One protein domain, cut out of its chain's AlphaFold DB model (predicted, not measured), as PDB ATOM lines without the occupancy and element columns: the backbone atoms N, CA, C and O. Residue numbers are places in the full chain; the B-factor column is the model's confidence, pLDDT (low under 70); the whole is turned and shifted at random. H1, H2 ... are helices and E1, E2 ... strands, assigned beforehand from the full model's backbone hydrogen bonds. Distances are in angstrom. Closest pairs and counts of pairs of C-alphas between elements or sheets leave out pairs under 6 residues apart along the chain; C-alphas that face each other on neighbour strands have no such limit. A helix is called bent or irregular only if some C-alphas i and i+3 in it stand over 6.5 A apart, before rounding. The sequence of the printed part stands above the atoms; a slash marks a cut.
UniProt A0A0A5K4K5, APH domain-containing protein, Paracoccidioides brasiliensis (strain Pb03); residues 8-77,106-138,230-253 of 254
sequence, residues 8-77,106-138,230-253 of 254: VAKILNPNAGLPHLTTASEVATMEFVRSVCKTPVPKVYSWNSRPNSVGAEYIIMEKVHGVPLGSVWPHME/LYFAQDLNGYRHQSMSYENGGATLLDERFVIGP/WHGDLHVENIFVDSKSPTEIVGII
ATOM      1  N   VAL A   8     165.368 147.086 162.955       95.62
ATOM      2  CA  VAL A   8     164.737 146.104 162.074       95.62
ATOM      3  C   VAL A   8     165.089 144.713 162.585       95.62
ATOM      4  O   VAL A   8     166.238 144.452 162.940       95.62
ATOM      5  N   ALA A   9     164.099 143.825 162.623       94.94
ATOM      6  CA  ALA A   9     164.304 142.407 162.881       94.94
ATOM      7  C   ALA A   9     164.059 141.622 161.586       94.94
ATOM      8  O   ALA A   9     162.942 141.614 161.069       94.94
ATOM      9  N   LYS A  10     165.101 140.970 161.069       94.19
ATOM     10  CA  LYS A  10     165.038 140.015 159.959       94.19
ATOM     11  C   LYS A  10     164.896 138.620 160.557       94.19
ATOM     12  O   LYS A  10     165.756 138.193 161.324       94.19
ATOM     13  N   ILE A  11     163.798 137.939 160.248       92.25
ATOM     14  CA  ILE A  11     163.541 136.554 160.661       92.25
ATOM     15  C   ILE A  11     163.697 135.683 159.421       92.25
ATOM     16  O   ILE A  11     163.035 135.933 158.412       92.25
ATOM     17  N   LEU A  12     164.578 134.683 159.474       84.12
ATOM     18  CA  LEU A  12     164.796 133.819 158.320       84.12
ATOM     19  C   LEU A  12     163.661 132.804 158.190       84.12
ATOM     20  O   LEU A  12     163.326 132.076 159.124       84.12
ATOM     21  N   ASN A  13     163.107 132.726 156.984       83.06
ATOM     22  CA  ASN A  13     162.161 131.677 156.630       83.06
ATOM     23  C   ASN A  13     162.889 130.324 156.489       83.06
ATOM     24  O   ASN A  13     164.054 130.300 156.092       83.06
ATOM     25  N   PRO A  14     162.212 129.179 156.705       75.69
ATOM     26  CA  PRO A  14     162.829 127.851 156.586       75.69
ATOM     27  C   PRO A  14     163.470 127.536 155.221       75.69
ATOM     28  O   PRO A  14     164.267 126.611 155.110       75.69
ATOM     29  N   ASN A  15     163.115 128.281 154.172       76.81
ATOM     30  CA  ASN A  15     163.664 128.162 152.821       76.81
ATOM     31  C   ASN A  15     164.771 129.186 152.505       76.81
ATOM     32  O   ASN A  15     165.201 129.257 151.358       76.81
ATOM     33  N   ALA A  16     165.210 129.992 153.474       77.94
ATOM     34  CA  ALA A  16     166.144 131.096 153.247       77.94
ATOM     35  C   ALA A  16     167.585 130.645 152.956       77.94
ATOM     36  O   ALA A  16     168.402 131.463 152.542       77.94
ATOM     37  N   GLY A  17     167.920 129.369 153.164       87.00
ATOM     38  CA  GLY A  17     169.300 128.938 153.036       87.00
ATOM     39  C   GLY A  17     169.624 127.621 153.720       87.00
ATOM     40  O   GLY A  17     168.743 126.827 154.053       87.00
ATOM     41  N   LEU A  18     170.921 127.403 153.936       89.56
ATOM     42  CA  LEU A  18     171.391 126.357 154.835       89.56
ATOM     43  C   LEU A  18     171.237 126.863 156.275       89.56
ATOM     44  O   LEU A  18     171.756 127.947 156.566       89.56
ATOM     45  N   PRO A  19     170.581 126.094 157.167       90.50
ATOM     46  CA  PRO A  19     170.471 126.465 158.570       90.50
ATOM     47  C   PRO A  19     171.839 126.769 159.164       90.50
ATOM     48  O   PRO A  19     172.832 126.124 158.809       90.50
ATOM     49  N   HIS A  20     171.873 127.734 160.071       93.19
ATOM     50  CA  HIS A  20     173.051 128.310 160.697       93.19
ATOM     51  C   HIS A  20     173.982 129.077 159.741       93.19
ATOM     52  O   HIS A  20     174.308 130.237 160.000       93.19
ATOM     53  N   LEU A  21     174.394 128.459 158.631       93.81
ATOM     54  CA  LEU A  21     175.409 128.999 157.728       93.81
ATOM     55  C   LEU A  21     174.949 130.272 157.016       93.81
ATOM     56  O   LEU A  21     175.731 131.207 156.894       93.81
ATOM     57  N   THR A  22     173.697 130.341 156.561       93.75
ATOM     58  CA  THR A  22     173.220 131.526 155.833       93.75
ATOM     59  C   THR A  22     173.222 132.768 156.722       93.75
ATOM     60  O   THR A  22     173.871 133.749 156.366       93.75
ATOM     61  N   THR A  23     172.609 132.703 157.906       95.25
ATOM     62  CA  THR A  23     172.608 133.824 158.861       95.25
ATOM     63  C   THR A  23     174.018 134.174 159.333       95.25
ATOM     64  O   THR A  23     174.370 135.349 159.400       95.25
ATOM     65  N   ALA A  24     174.846 133.171 159.649       96.19
ATOM     66  CA  ALA A  24     176.212 133.417 160.107       96.19
ATOM     67  C   ALA A  24     177.064 134.097 159.030       96.19
ATOM     68  O   ALA A  24     177.840 135.002 159.341       96.19
ATOM     69  N   SER A  25     176.891 133.697 157.766       95.94
ATOM     70  CA  SER A  25     177.626 134.302 156.661       95.94
ATOM     71  C   SER A  25     177.169 135.727 156.365       95.94
ATOM     72  O   SER A  25     177.998 136.609 156.138       95.94
ATOM     73  N   GLU A  26     175.859 135.975 156.417       95.56
ATOM     74  CA  GLU A  26     175.280 137.304 156.214       95.56
ATOM     75  C   GLU A  26     175.815 138.304 157.248       95.56
ATOM     76  O   GLU A  26     176.374 139.338 156.884       95.56
ATOM     77  N   VAL A  27     175.744 137.964 158.539       97.25
ATOM     78  CA  VAL A  27     176.172 138.874 159.612       97.25
ATOM     79  C   VAL A  27     177.678 139.144 159.570       97.25
ATOM     80  O   VAL A  27     178.103 140.287 159.756       97.25
ATOM     81  N   ALA A  28     178.494 138.125 159.288       96.88
ATOM     82  CA  ALA A  28     179.934 138.307 159.123       96.88
ATOM     83  C   ALA A  28     180.266 139.199 157.919       96.88
ATOM     84  O   ALA A  28     181.143 140.058 158.013       96.88
ATOM     85  N   THR A  29     179.535 139.045 156.812       96.06
ATOM     86  CA  THR A  29     179.706 139.880 155.616       96.06
ATOM     87  C   THR A  29     179.350 141.333 155.893       96.06
ATOM     88  O   THR A  29     180.128 142.222 155.545       96.06
ATOM     89  N   MET A  30     178.238 141.592 156.588       96.75
ATOM     90  CA  MET A  30     177.856 142.945 156.998       96.75
ATOM     91  C   MET A  30     178.935 143.603 157.870       96.75
ATOM     92  O   MET A  30     179.328 144.741 157.612       96.75
ATOM     93  N   GLU A  31     179.454 142.894 158.878       97.00
ATOM     94  CA  GLU A  31     180.497 143.437 159.757       97.00
ATOM     95  C   GLU A  31     181.813 143.686 159.006       97.00
ATOM     96  O   GLU A  31     182.467 144.709 159.223       97.00
ATOM     97  N   PHE A  32     182.199 142.800 158.088       95.50
ATOM     98  CA  PHE A  32     183.399 142.971 157.272       95.50
ATOM     99  C   PHE A  32     183.281 144.166 156.325       95.50
ATOM    100  O   PHE A  32     184.124 145.061 156.344       95.50
ATOM    101  N   VAL A  33     182.204 144.236 155.541       95.19
ATOM    102  CA  VAL A  33     181.953 145.325 154.585       95.19
ATOM    103  C   VAL A  33     181.888 146.680 155.299       95.19
ATOM    104  O   VAL A  33     182.422 147.681 154.812       95.19
ATOM    105  N   ARG A  34     181.320 146.718 156.508       95.38
ATOM    106  CA  ARG A  34     181.293 147.933 157.321       95.38
ATOM    107  C   ARG A  34     182.655 148.308 157.892       95.38
ATOM    108  O   ARG A  34     183.074 149.463 157.801       95.38
ATOM    109  N   SER A  35     183.333 147.364 158.544       93.50
ATOM    110  CA  SER A  35     184.539 147.650 159.328       93.50
ATOM    111  C   SER A  35     185.800 147.728 158.467       93.50
ATOM    112  O   SER A  35     186.646 148.588 158.729       93.50
ATOM    113  N   VAL A  36     185.903 146.899 157.428       92.50
ATOM    114  CA  VAL A  36     187.052 146.803 156.518       92.50
ATOM    115  C   VAL A  36     186.840 147.681 155.287       92.50
ATOM    116  O   VAL A  36     187.644 148.577 155.049       92.50
ATOM    117  N   CYS A  37     185.731 147.499 154.559       93.06
ATOM    118  CA  CYS A  37     185.464 148.233 153.311       93.06
ATOM    119  C   CYS A  37     184.818 149.615 153.515       93.06
ATOM    120  O   CYS A  37     184.554 150.316 152.542       93.06
ATOM    121  N   LYS A  38     184.532 150.015 154.765       94.50
ATOM    122  CA  LYS A  38     183.958 151.330 155.129       94.50
ATOM    123  C   LYS A  38     182.661 151.677 154.393       94.50
ATOM    124  O   LYS A  38     182.359 152.842 154.152       94.50
ATOM    125  N   THR A  39     181.883 150.660 154.047       95.69
ATOM    126  CA  THR A  39     180.605 150.837 153.358       95.69
ATOM    127  C   THR A  39     179.492 151.088 154.376       95.69
ATOM    128  O   THR A  39     179.466 150.429 155.423       95.69
ATOM    129  N   PRO A  40     178.559 152.018 154.104       96.50
ATOM    130  CA  PRO A  40     177.418 152.251 154.970       96.50
ATOM    131  C   PRO A  40     176.442 151.079 154.836       96.50
ATOM    132  O   PRO A  40     175.624 151.026 153.928       96.50
ATOM    133  N   VAL A  41     176.538 150.120 155.748       96.44
ATOM    134  CA  VAL A  41     175.570 149.025 155.909       96.44
ATOM    135  C   VAL A  41     175.021 149.044 157.343       96.44
ATOM    136  O   VAL A  41     175.699 149.567 158.244       96.44
ATOM    137  N   PRO A  42     173.812 148.504 157.588       96.50
ATOM    138  CA  PRO A  42     173.203 148.501 158.916       96.50
ATOM    139  C   PRO A  42     174.111 147.913 160.001       96.50
ATOM    140  O   PRO A  42     174.728 146.864 159.816       96.50
ATOM    141  N   LYS A  43     174.151 148.533 161.191       96.31
ATOM    142  CA  LYS A  43     174.751 147.892 162.371       96.31
ATOM    143  C   LYS A  43     173.948 146.674 162.792       96.31
ATOM    144  O   LYS A  43     172.799 146.830 163.189       96.31
ATOM    145  N   VAL A  44     174.569 145.504 162.866       97.38
ATOM    146  CA  VAL A  44     173.965 144.381 163.588       97.38
ATOM    147  C   VAL A  44     174.080 144.632 165.095       97.38
ATOM    148  O   VAL A  44     175.161 144.906 165.616       97.38
ATOM    149  N   TYR A  45     172.949 144.588 165.797       96.44
ATOM    150  CA  TYR A  45     172.872 144.747 167.251       96.44
ATOM    151  C   TYR A  45     172.869 143.401 167.971       96.44
ATOM    152  O   TYR A  45     173.480 143.256 169.025       96.44
ATOM    153  N   SER A  46     172.158 142.420 167.422       96.25
ATOM    154  CA  SER A  46     172.064 141.069 167.970       96.25
ATOM    155  C   SER A  46     171.619 140.119 166.871       96.25
ATOM    156  O   SER A  46     170.867 140.513 165.990       96.25
ATOM    157  N   TRP A  47     172.049 138.868 166.916       97.12
ATOM    158  CA  TRP A  47     171.616 137.849 165.970       97.12
ATOM    159  C   TRP A  47     171.752 136.470 166.608       97.12
ATOM    160  O   TRP A  47     172.485 136.297 167.585       97.12
ATOM    161  N   ASN A  48     171.026 135.490 166.081       95.62
ATOM    162  CA  ASN A  48     171.173 134.100 166.482       95.62
ATOM    163  C   ASN A  48     170.840 133.186 165.305       95.62
ATOM    164  O   ASN A  48     169.798 133.332 164.672       95.62
ATOM    165  N   SER A  49     171.725 132.235 165.034       93.88
ATOM    166  CA  SER A  49     171.619 131.263 163.942       93.88
ATOM    167  C   SER A  49     171.471 129.818 164.444       93.88
ATOM    168  O   SER A  49     171.546 128.864 163.678       93.88
ATOM    169  N   ARG A  50     171.303 129.640 165.759       91.88
ATOM    170  CA  ARG A  50     171.191 128.357 166.465       91.88
ATOM    171  C   ARG A  50     169.842 128.274 167.197       91.88
ATOM    172  O   ARG A  50     169.154 129.291 167.324       91.88
ATOM    173  N   PRO A  51     169.438 127.088 167.701       91.88
ATOM    174  CA  PRO A  51     168.219 126.958 168.497       91.88
ATOM    175  C   PRO A  51     168.196 127.956 169.659       91.88
ATOM    176  O   PRO A  51     169.135 128.032 170.450       91.88
ATOM    177  N   ASN A  52     167.125 128.737 169.737       92.62
ATOM    178  CA  ASN A  52     166.966 129.823 170.696       92.62
ATOM    179  C   ASN A  52     165.478 130.012 171.041       92.62
ATOM    180  O   ASN A  52     164.609 129.392 170.427       92.62
ATOM    181  N   SER A  53     165.173 130.868 172.017       93.75
ATOM    182  CA  SER A  53     163.810 131.068 172.531       93.75
ATOM    183  C   SER A  53     162.822 131.670 171.527       93.75
ATOM    184  O   SER A  53     161.620 131.539 171.726       93.75
ATOM    185  N   VAL A  54     163.301 132.327 170.466       91.44
ATOM    186  CA  VAL A  54     162.458 132.865 169.381       91.44
ATOM    187  C   VAL A  54     161.957 131.737 168.470       91.44
ATOM    188  O   VAL A  54     160.946 131.895 167.793       91.44
ATOM    189  N   GLY A  55     162.635 130.583 168.462       91.12
ATOM    190  CA  GLY A  55     162.277 129.431 167.630       91.12
ATOM    191  C   GLY A  55     162.668 129.566 166.155       91.12
ATOM    192  O   GLY A  55     162.334 128.692 165.360       91.12
ATOM    193  N   ALA A  56     163.384 130.631 165.787       92.19
ATOM    194  CA  ALA A  56     163.870 130.886 164.435       92.19
ATOM    195  C   ALA A  56     165.234 131.589 164.465       92.19
ATOM    196  O   ALA A  56     165.626 132.178 165.479       92.19
ATOM    197  N   GLU A  57     165.951 131.532 163.344       94.62
ATOM    198  CA  GLU A  57     167.138 132.360 163.140       94.62
ATOM    199  C   GLU A  57     166.721 133.818 162.930       94.62
ATOM    200  O   GLU A  57     165.706 134.101 162.282       94.62
ATOM    201  N   TYR A  58     167.491 134.746 163.492       95.38
ATOM    202  CA  TYR A  58     167.170 136.166 163.422       95.38
ATOM    203  C   TYR A  58     168.408 137.058 163.377       95.38
ATOM    204  O   TYR A  58     169.464 136.717 163.912       95.38
ATOM    205  N   ILE A  59     168.220 138.254 162.818       97.06
ATOM    206  CA  ILE A  59     169.159 139.375 162.860       97.06
ATOM    207  C   ILE A  59     168.380 140.620 163.293       97.06
ATOM    208  O   ILE A  59     167.407 141.015 162.655       97.06
ATOM    209  N   ILE A  60     168.794 141.240 164.392       96.88
ATOM    210  CA  ILE A  60     168.325 142.544 164.860       96.88
ATOM    211  C   ILE A  60     169.395 143.563 164.496       96.88
ATOM    212  O   ILE A  60     170.538 143.460 164.948       96.88
ATOM    213  N   MET A  61     169.023 144.562 163.709       97.00
ATOM    214  CA  MET A  61     169.955 145.534 163.154       97.00
ATOM    215  C   MET A  61     169.380 146.948 163.116       97.00
ATOM    216  O   MET A  61     168.191 147.180 163.336       97.00
ATOM    217  N   GLU A  62     170.263 147.904 162.867       96.31
ATOM    218  CA  GLU A  62     169.964 149.309 162.640       96.31
ATOM    219  C   GLU A  62     168.923 149.474 161.534       96.31
ATOM    220  O   GLU A  62     169.022 148.872 160.465       96.31
ATOM    221  N   LYS A  63     167.921 150.320 161.779       95.25
ATOM    222  CA  LYS A  63     167.057 150.787 160.703       95.25
ATOM    223  C   LYS A  63     167.787 151.895 159.950       95.25
ATOM    224  O   LYS A  63     168.025 152.958 160.522       95.25
ATOM    225  N   VAL A  64     168.102 151.654 158.679       94.50
ATOM    226  CA  VAL A  64     168.705 152.667 157.802       94.50
ATOM    227  C   VAL A  64     167.788 153.886 157.726       94.50
ATOM    228  O   VAL A  64     166.571 153.759 157.567       94.50
ATOM    229  N   HIS A  65     168.371 155.067 157.906       93.12
ATOM    230  CA  HIS A  65     167.669 156.335 157.753       93.12
ATOM    231  C   HIS A  65     167.628 156.743 156.274       93.12
ATOM    232  O   HIS A  65     168.300 156.151 155.440       93.12
ATOM    233  N   GLY A  66     166.831 157.754 155.936       95.12
ATOM    234  CA  GLY A  66     166.672 158.181 154.545       95.12
ATOM    235  C   GLY A  66     165.591 157.404 153.797       95.12
ATOM    236  O   GLY A  66     164.672 156.848 154.405       95.12
ATOM    237  N   VAL A  67     165.668 157.435 152.468       96.75
ATOM    238  CA  VAL A  67     164.657 156.873 151.560       96.75
ATOM    239  C   VAL A  67     165.310 155.994 150.491       96.75
ATOM    240  O   VAL A  67     166.451 156.270 150.112       96.75
ATOM    241  N   PRO A  68     164.610 154.965 149.972       97.31
ATOM    242  CA  PRO A  68     165.113 154.176 148.853       97.31
ATOM    243  C   PRO A  68     165.418 155.073 147.653       97.31
ATOM    244  O   PRO A  68     164.603 155.929 147.290       97.31
ATOM    245  N   LEU A  69     166.564 154.861 147.012       97.56
ATOM    246  CA  LEU A  69     167.011 155.623 145.851       97.56
ATOM    247  C   LEU A  69     165.951 155.599 144.746       97.56
ATOM    248  O   LEU A  69     165.694 156.628 144.131       97.56
ATOM    249  N   GLY A  70     165.267 154.470 144.547       97.19
ATOM    250  CA  GLY A  70     164.212 154.315 143.545       97.19
ATOM    251  C   GLY A  70     163.038 155.283 143.715       97.19
ATOM    252  O   GLY A  70     162.428 155.681 142.723       97.19
ATOM    253  N   SER A  71     162.773 155.753 144.939       97.00
ATOM    254  CA  SER A  71     161.709 156.729 145.211       97.00
ATOM    255  C   SER A  71     162.034 158.143 144.712       97.00
ATOM    256  O   SER A  71     161.133 158.888 144.321       97.00
ATOM    257  N   VAL A  72     163.318 158.512 144.675       96.81
ATOM    258  CA  VAL A  72     163.780 159.851 144.269       96.81
ATOM    259  C   VAL A  72     164.404 159.853 142.875       96.81
ATOM    260  O   VAL A  72     164.285 160.844 142.155       96.81
ATOM    261  N   TRP A  73     164.984 158.728 142.449       96.81
ATOM    262  CA  TRP A  73     165.727 158.564 141.199       96.81
ATOM    263  C   TRP A  73     165.021 159.125 139.958       96.81
ATOM    264  O   TRP A  73     165.680 159.850 139.203       96.81
ATOM    265  N   PRO A  74     163.706 158.891 139.724       96.94
ATOM    266  CA  PRO A  74     163.011 159.412 138.544       96.94
ATOM    267  C   PRO A  74     163.037 160.939 138.431       96.94
ATOM    268  O   PRO A  74     163.028 161.456 137.316       96.94
ATOM    269  N   HIS A  75     163.125 161.638 139.563       95.75
ATOM    270  CA  HIS A  75     163.063 163.097 139.662       95.75
ATOM    271  C   HIS A  75     164.442 163.755 139.818       95.75
ATOM    272  O   HIS A  75     164.526 164.976 139.867       95.75
ATOM    273  N   MET A  76     165.519 162.968 139.915       96.44
ATOM    274  CA  MET A  76     166.881 163.494 140.026       96.44
ATOM    275  C   MET A  76     167.394 164.023 138.688       96.44
ATOM    276  O   MET A  76     167.251 163.365 137.651       96.44
ATOM    277  N   GLU A  77     168.086 165.158 138.745       97.12
ATOM    278  CA  GLU A  77     168.856 165.692 137.627       97.12
ATOM    279  C   GLU A  77     170.006 164.748 137.247       97.12
ATOM    280  O   GLU A  77     170.528 163.978 138.061       97.12
ATOM    281  N   LEU A 106     181.783 134.186 153.537       94.94
ATOM    282  CA  LEU A 106     182.519 134.873 154.596       94.94
ATOM    283  C   LEU A 106     181.823 134.637 155.940       94.94
ATOM    284  O   LEU A 106     180.610 134.786 156.004       94.94
ATOM    285  N   TYR A 107     182.561 134.270 156.990       96.31
ATOM    286  CA  TYR A 107     182.026 133.931 158.318       96.31
ATOM    287  C   TYR A 107     182.893 134.510 159.433       96.31
ATOM    288  O   TYR A 107     184.068 134.804 159.209       96.31
ATOM    289  N   PHE A 108     182.360 134.585 160.656       95.50
ATOM    290  CA  PHE A 108     183.221 134.660 161.833       95.50
ATOM    291  C   PHE A 108     183.847 133.294 162.120       95.50
ATOM    292  O   PHE A 108     183.183 132.263 161.990       95.50
ATOM    293  N   ALA A 109     185.104 133.277 162.570       93.56
ATOM    294  CA  ALA A 109     185.844 132.040 162.844       93.56
ATOM    295  C   ALA A 109     185.087 131.100 163.803       93.56
ATOM    296  O   ALA A 109     184.928 129.907 163.542       93.56
ATOM    297  N   GLN A 110     184.530 131.664 164.877       92.62
ATOM    298  CA  GLN A 110     183.783 130.929 165.904       92.62
ATOM    299  C   GLN A 110     182.510 130.238 165.388       92.62
ATOM    300  O   GLN A 110     182.050 129.261 165.982       92.62
ATOM    301  N   ASP A 111     181.918 130.727 164.296       93.69
ATOM    302  CA  ASP A 111     180.688 130.153 163.752       93.69
ATOM    303  C   ASP A 111     180.969 128.907 162.911       93.69
ATOM    304  O   ASP A 111     180.103 128.051 162.771       93.69
ATOM    305  N   LEU A 112     182.208 128.721 162.452       90.62
ATOM    306  CA  LEU A 112     182.631 127.537 161.707       90.62
ATOM    307  C   LEU A 112     183.292 126.460 162.581       90.62
ATOM    308  O   LEU A 112     184.041 125.620 162.077       90.62
ATOM    309  N   ASN A 113     182.999 126.428 163.884       78.25
ATOM    310  CA  ASN A 113     183.459 125.364 164.780       78.25
ATOM    311  C   ASN A 113     183.054 123.974 164.245       78.25
ATOM    312  O   ASN A 113     181.871 123.656 164.139       78.25
ATOM    313  N   GLY A 114     184.046 123.141 163.911       72.69
ATOM    314  CA  GLY A 114     183.855 121.815 163.298       72.69
ATOM    315  C   GLY A 114     184.159 121.752 161.796       72.69
ATOM    316  O   GLY A 114     184.309 120.658 161.254       72.69
ATOM    317  N   TYR A 115     184.334 122.897 161.135       74.75
ATOM    318  CA  TYR A 115     184.871 122.984 159.778       74.75
ATOM    319  C   TYR A 115     186.371 123.266 159.840       74.75
ATOM    320  O   TYR A 115     186.824 124.077 160.649       74.75
ATOM    321  N   ARG A 116     187.158 122.627 158.967       67.50
ATOM    322  CA  ARG A 116     188.556 123.028 158.775       67.50
ATOM    323  C   ARG A 116     188.562 124.393 158.101       67.50
ATOM    324  O   ARG A 116     188.144 124.506 156.954       67.50
ATOM    325  N   HIS A 117     189.034 125.399 158.817       72.75
ATOM    326  CA  HIS A 117     189.209 126.747 158.307       72.75
ATOM    327  C   HIS A 117     190.571 127.281 158.747       72.75
ATOM    328  O   HIS A 117     191.153 126.810 159.726       72.75
ATOM    329  N   GLN A 118     191.094 128.230 157.985       73.75
ATOM    330  CA  GLN A 118     192.308 128.964 158.320       73.75
ATOM    331  C   GLN A 118     191.911 130.402 158.634       73.75
ATOM    332  O   GLN A 118     190.936 130.898 158.061       73.75
ATOM    333  N   SER A 119     192.655 131.050 159.534       76.00
ATOM    334  CA  SER A 119     192.509 132.485 159.773       76.00
ATOM    335  C   SER A 119     192.567 133.226 158.446       76.00
ATOM    336  O   SER A 119     193.381 132.896 157.577       76.00
ATOM    337  N   MET A 120     191.685 134.203 158.269       82.62
ATOM    338  CA  MET A 120     191.662 134.960 157.036       82.62
ATOM    339  C   MET A 120     192.882 135.865 156.955       82.62
ATOM    340  O   MET A 120     193.156 136.656 157.857       82.62
ATOM    341  N   SER A 121     193.560 135.799 155.818       82.31
ATOM    342  CA  SER A 121     194.352 136.915 155.341       82.31
ATOM    343  C   SER A 121     193.806 137.404 154.014       82.31
ATOM    344  O   SER A 121     193.374 136.603 153.179       82.31
ATOM    345  N   TYR A 122     193.828 138.715 153.840       82.56
ATOM    346  CA  TYR A 122     193.405 139.371 152.617       82.56
ATOM    347  C   TYR A 122     194.356 140.513 152.281       82.56
ATOM    348  O   TYR A 122     195.003 141.079 153.169       82.56
ATOM    349  N   GLU A 123     194.460 140.845 151.000       82.75
ATOM    350  CA  GLU A 123     195.208 142.024 150.576       82.75
ATOM    351  C   GLU A 123     194.288 143.238 150.601       82.75
ATOM    352  O   GLU A 123     193.148 143.166 150.152       82.75
ATOM    353  N   ASN A 124     194.767 144.359 151.134       82.25
ATOM    354  CA  ASN A 124     194.068 145.637 151.074       82.25
ATOM    355  C   ASN A 124     195.088 146.752 150.836       82.25
ATOM    356  O   ASN A 124     195.992 146.954 151.649       82.25
ATOM    357  N   GLY A 125     194.982 147.448 149.703       78.56
ATOM    358  CA  GLY A 125     195.920 148.518 149.344       78.56
ATOM    359  C   GLY A 125     197.383 148.060 149.247       78.56
ATOM    360  O   GLY A 125     198.285 148.830 149.570       78.56
ATOM    361  N   GLY A 126     197.626 146.804 148.851       77.00
ATOM    362  CA  GLY A 126     198.966 146.217 148.722       77.00
ATOM    363  C   GLY A 126     199.581 145.680 150.022       77.00
ATOM    364  O   GLY A 126     200.712 145.202 149.998       77.00
ATOM    365  N   ALA A 127     198.860 145.734 151.147       82.19
ATOM    366  CA  ALA A 127     199.276 145.117 152.404       82.19
ATOM    367  C   ALA A 127     198.484 143.831 152.670       82.19
ATOM    368  O   ALA A 127     197.255 143.827 152.580       82.19
ATOM    369  N   THR A 128     199.175 142.755 153.051       85.25
ATOM    370  CA  THR A 128     198.535 141.539 153.565       85.25
ATOM    371  C   THR A 128     198.147 141.757 155.023       85.25
ATOM    372  O   THR A 128     199.010 141.961 155.880       85.25
ATOM    373  N   LEU A 129     196.852 141.711 155.309       86.31
ATOM    374  CA  LEU A 129     196.309 141.827 156.658       86.31
ATOM    375  C   LEU A 129     195.894 140.448 157.155       86.31
ATOM    376  O   LEU A 129     195.292 139.682 156.409       86.31
ATOM    377  N   LEU A 130     196.204 140.149 158.415       87.12
ATOM    378  CA  LEU A 130     195.693 138.978 159.120       87.12
ATOM    379  C   LEU A 130     194.524 139.425 159.999       87.12
ATOM    380  O   LEU A 130     194.706 140.280 160.866       87.12
ATOM    381  N   ASP A 131     193.344 138.848 159.789       88.75
ATOM    382  CA  ASP A 131     192.170 139.086 160.626       88.75
ATOM    383  C   ASP A 131     191.613 137.751 161.123       88.75
ATOM    384  O   ASP A 131     190.934 137.016 160.410       88.75
ATOM    385  N   GLU A 132     191.914 137.433 162.381       89.69
ATOM    386  CA  GLU A 132     191.484 136.191 163.028       89.69
ATOM    387  C   GLU A 132     189.978 136.155 163.315       89.69
ATOM    388  O   GLU A 132     189.434 135.098 163.638       89.69
ATOM    389  N   ARG A 133     189.277 137.292 163.196       91.88
ATOM    390  CA  ARG A 133     187.826 137.345 163.407       91.88
ATOM    391  C   ARG A 133     187.083 136.655 162.276       91.88
ATOM    392  O   ARG A 133     186.032 136.067 162.531       91.88
ATOM    393  N   PHE A 134     187.609 136.731 161.055       93.62
ATOM    394  CA  PHE A 134     186.930 136.281 159.846       93.62
ATOM    395  C   PHE A 134     187.609 135.076 159.210       93.62
ATOM    396  O   PHE A 134     188.809 134.857 159.357       93.62
ATOM    397  N   VAL A 135     186.821 134.294 158.476       94.44
ATOM    398  CA  VAL A 135     187.264 133.115 157.725       94.44
ATOM    399  C   VAL A 135     186.429 132.956 156.455       94.44
ATOM    400  O   VAL A 135     185.258 133.339 156.425       94.44
ATOM    401  N   ILE A 136     187.015 132.371 155.406       94.06
ATOM    402  CA  ILE A 136     186.249 131.903 154.246       94.06
ATOM    403  C   ILE A 136     185.870 130.440 154.472       94.06
ATOM    404  O   ILE A 136     186.722 129.600 154.758       94.06
ATOM    405  N   GLY A 137     184.582 130.143 154.344       94.31
ATOM    406  CA  GLY A 137     183.993 128.829 154.556       94.31
ATOM    407  C   GLY A 137     183.073 128.396 153.414       94.31
ATOM    408  O   GLY A 137     183.141 128.942 152.307       94.31
ATOM    409  N   PRO A 138     182.183 127.421 153.668       94.00
ATOM    410  CA  PRO A 138     181.259 126.909 152.664       94.00
ATOM    411  C   PRO A 138     180.395 128.008 152.032       94.00
ATOM    412  O   PRO A 138     179.916 128.914 152.708       94.00
ATOM    413  N   TRP A 230     181.571 140.716 145.763       89.25
ATOM    414  CA  TRP A 230     180.733 141.201 144.673       89.25
ATOM    415  C   TRP A 230     179.264 141.192 145.088       89.25
ATOM    416  O   TRP A 230     178.742 140.163 145.522       89.25
ATOM    417  N   HIS A 231     178.581 142.327 144.934       87.38
ATOM    418  CA  HIS A 231     177.169 142.450 145.287       87.38
ATOM    419  C   HIS A 231     176.282 142.001 144.120       87.38
ATOM    420  O   HIS A 231     176.235 142.652 143.076       87.38
ATOM    421  N   GLY A 232     175.573 140.883 144.295       83.50
ATOM    422  CA  GLY A 232     174.737 140.283 143.247       83.50
ATOM    423  C   GLY A 232     173.409 141.002 142.984       83.50
ATOM    424  O   GLY A 232     172.870 140.851 141.892       83.50
ATOM    425  N   ASP A 233     172.908 141.781 143.948       88.31
ATOM    426  CA  ASP A 233     171.571 142.402 143.897       88.31
ATOM    427  C   ASP A 233     171.590 143.912 144.209       88.31
ATOM    428  O   ASP A 233     170.841 144.433 145.034       88.31
ATOM    429  N   LEU A 234     172.539 144.642 143.611       89.88
ATOM    430  CA  LEU A 234     172.673 146.078 143.862       89.88
ATOM    431  C   LEU A 234     171.700 146.864 142.972       89.88
ATOM    432  O   LEU A 234     172.019 147.196 141.829       89.88
ATOM    433  N   HIS A 235     170.508 147.162 143.491       92.75
ATOM    434  CA  HIS A 235     169.484 147.935 142.786       92.75
ATOM    435  C   HIS A 235     168.936 149.091 143.629       92.75
ATOM    436  O   HIS A 235     169.175 149.199 144.828       92.75
ATOM    437  N   VAL A 236     168.173 149.977 142.985       94.62
ATOM    438  CA  VAL A 236     167.727 151.259 143.559       94.62
ATOM    439  C   VAL A 236     166.818 151.145 144.793       94.62
ATOM    440  O   VAL A 236     166.635 152.139 145.485       94.62
ATOM    441  N   GLU A 237     166.270 149.970 145.105       95.00
ATOM    442  CA  GLU A 237     165.482 149.778 146.339       95.00
ATOM    443  C   GLU A 237     166.347 149.322 147.522       95.00
ATOM    444  O   GLU A 237     165.956 149.496 148.673       95.00
ATOM    445  N   ASN A 238     167.541 148.797 147.240       95.69
ATOM    446  CA  ASN A 238     168.514 148.353 148.235       95.69
ATOM    447  C   ASN A 238     169.504 149.463 148.621       95.69
ATOM    448  O   ASN A 238     170.285 149.313 149.558       95.69
ATOM    449  N   ILE A 239     169.468 150.599 147.922       96.88
ATOM    450  CA  ILE A 239     170.314 151.765 148.186       96.88
ATOM    451  C   ILE A 239     169.455 152.850 148.820       96.88
ATOM    452  O   ILE A 239     168.439 153.246 148.257       96.88
ATOM    453  N   PHE A 240     169.880 153.356 149.970       97.81
ATOM    454  CA  PHE A 240     169.212 154.423 150.700       97.81
ATOM    455  C   PHE A 240     170.027 155.705 150.607       97.81
ATOM    456  O   PHE A 240     171.246 155.695 150.802       97.81
ATOM    457  N   VAL A 241     169.337 156.813 150.343       98.12
ATOM    458  CA  VAL A 241     169.925 158.156 150.281       98.12
ATOM    459  C   VAL A 241     169.301 159.093 151.304       98.12
ATOM    460  O   VAL A 241     168.167 158.879 151.751       98.12
ATOM    461  N   ASP A 242     170.037 160.135 151.685       97.31
ATOM    462  CA  ASP A 242     169.517 161.144 152.598       97.31
ATOM    463  C   ASP A 242     168.314 161.875 151.978       97.31
ATOM    464  O   ASP A 242     168.318 162.305 150.825       97.31
ATOM    465  N   SER A 243     167.252 162.031 152.769       94.19
ATOM    466  CA  SER A 243     166.000 162.648 152.307       94.19
ATOM    467  C   SER A 243     166.126 164.136 151.949       94.19
ATOM    468  O   SER A 243     165.303 164.653 151.197       94.19
ATOM    469  N   LYS A 244     167.123 164.837 152.505       94.56
ATOM    470  CA  LYS A 244     167.405 166.259 152.261       94.56
ATOM    471  C   LYS A 244     168.519 166.441 151.233       94.56
ATOM    472  O   LYS A 244     168.519 167.453 150.539       94.56
ATOM    473  N   SER A 245     169.434 165.477 151.135       95.44
ATOM    474  CA  SER A 245     170.517 165.432 150.152       95.44
ATOM    475  C   SER A 245     170.498 164.103 149.375       95.44
ATOM    476  O   SER A 245     171.266 163.194 149.689       95.44
ATOM    477  N   PRO A 246     169.655 163.969 148.329       93.56
ATOM    478  CA  PRO A 246     169.468 162.706 147.598       93.56
ATOM    479  C   PRO A 246     170.701 162.180 146.844       93.56
ATOM    480  O   PRO A 246     170.636 161.121 146.224       93.56
ATOM    481  N   THR A 247     171.812 162.920 146.854       96.81
ATOM    482  CA  THR A 247     173.109 162.496 146.309       96.81
ATOM    483  C   THR A 247     173.977 161.749 147.323       96.81
ATOM    484  O   THR A 247     174.947 161.106 146.926       96.81
ATOM    485  N   GLU A 248     173.642 161.810 148.613       97.81
ATOM    486  CA  GLU A 248     174.386 161.174 149.697       97.81
ATOM    487  C   GLU A 248     173.808 159.789 150.007       97.81
ATOM    488  O   GLU A 248     172.663 159.673 150.442       97.81
ATOM    489  N   ILE A 249     174.601 158.735 149.792       97.69
ATOM    490  CA  ILE A 249     174.227 157.362 150.154       97.69
ATOM    491  C   ILE A 249     174.444 157.171 151.653       97.69
ATOM    492  O   ILE A 249     175.563 157.273 152.149       97.69
ATOM    493  N   VAL A 250     173.369 156.835 152.360       97.19
ATOM    494  CA  VAL A 250     173.361 156.657 153.818       97.19
ATOM    495  C   VAL A 250     173.255 155.195 154.245       97.19
ATOM    496  O   VAL A 250     173.489 154.870 155.409       97.19
ATOM    497  N   GLY A 251     172.935 154.296 153.314       96.56
ATOM    498  CA  GLY A 251     172.947 152.866 153.582       96.56
ATOM    499  C   GLY A 251     172.746 152.003 152.345       96.56
ATOM    500  O   GLY A 251     172.093 152.407 151.387       96.56
ATOM    501  N   ILE A 252     173.295 150.797 152.393       96.12
ATOM    502  CA  ILE A 252     173.065 149.715 151.439       96.12
ATOM    503  C   ILE A 252     172.557 148.510 152.237       96.12
ATOM    504  O   ILE A 252     173.127 148.176 153.280       96.12
ATOM    505  N   ILE A 253     171.462 147.905 151.780       92.75
ATOM    506  CA  ILE A 253     170.801 146.758 152.420       92.75
ATOM    507  C   ILE A 253     170.651 145.580 151.447       92.75
ATOM    508  O   ILE A 253     170.762 145.777 150.241       92.75
TER     509      ILE A 253
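What this domain is: This is residues 8 to 77, 106 to 138 and 230 to 253 of the 254 residues of the protein "APH domain-containing protein" of Paracoccidioides brasiliensis (strain Pb03) (UniProt A0A0A5K4K5). One helix, H1, lies in the middle of a loosely built, flat body, between a three-stranded sheet E1 E3 E2 on one side and the small strand pair E4 and E7 on another. Beyond that pair lies the hairpin E5 and E6, while near the opposite end the hairpin E8 and E9 and the short helix H2 make a small separate lobe. The printed part has 127 residues, with three named helices and nine named strands in the order E1 H1 E2 E3 H2 E4 H3 E5 E6 E7 E8 E9; its four sheets are antiparallel and the class is mixed, helices and strands. It is only just loose, close to compact, with a radius of gyration of the C-alphas of 16.7 A, and spans 52 by 44 by 23 A.

Where its parts are: E1, residues 8 to 11, begins at C-alpha 8 (164.737, 146.104, 162.074). H1, residues 21 to 35, is 20.8 A long and begins at C-alpha 21 (175.409, 128.999, 157.728). E2, residues 44 to 48, spans 11.0 A and E3, residues 58 to 62, 13.5 A. H2 is residues 69 to 75, E4 is 106 to 108 and H3 is 109 to 112. E5, residues 120 to 124, spans 12.5 A and E6, residues 127 to 131, 12.4 A. E7 is residues 134 to 137, E8 is 239 to 241, and E9, residues 249 to 252, ends at C-alpha 252 (173.065, 149.715, 151.439).

How they stand to each other: E3 is the inner strand, antiparallel to E1 (N 10 to O 59, 2.8 A) and to E2 (N 60 to O 46, 2.7 A). E1, H1 and E2 form a split strand-helix-strand unit, two strands running the same way with E3 between them, its crossover right-handed. In two layers, H1 is on one face of this sheet at a height of 10.1 A, along the strands at 15 degrees to E2 on the local plane. The C-alphas of Ser 25 in H1 and Tyr 107 in E4 are the closest of those elements, 4.7 A. E4 pairs with E7, N 107 to O 135 at 2.9 A. E6 runs on into E7 at 86 degrees; in its hairpin with E5, N 124 and O 127 are 2.9 A apart. In the hairpin E8 and E9, N 240 and O 251 are 2.8 A apart. The closest C-alphas of H2 and E8 are Leu 69 and Phe 240, 5.5 A. H1 and H3 are close but not clearly touching, with Ala 24 and Asp 111 C-alphas 6.6 A apart. Every O i to N i+4 pair of H1 is within hydrogen-bond range; H2, irregular with C-alphas 71 and 74 7.3 A apart, has 1 of 3, and 2 of 4 O i to N i+3 pairs; H3 is too short for an i+4 pair.

The domain as a whole: The farthest C-alphas, of Glu 77 and Gly 114, are 53.0 A apart. Residues 78 to 105 and 139 to 229 are not printed, with C-alpha gaps of 37.7 A and 16.4 A. Of the links that are printed whole, no link is long. Residue 116 alone is under pLDDT 70; the mean of the printed part is 91.8.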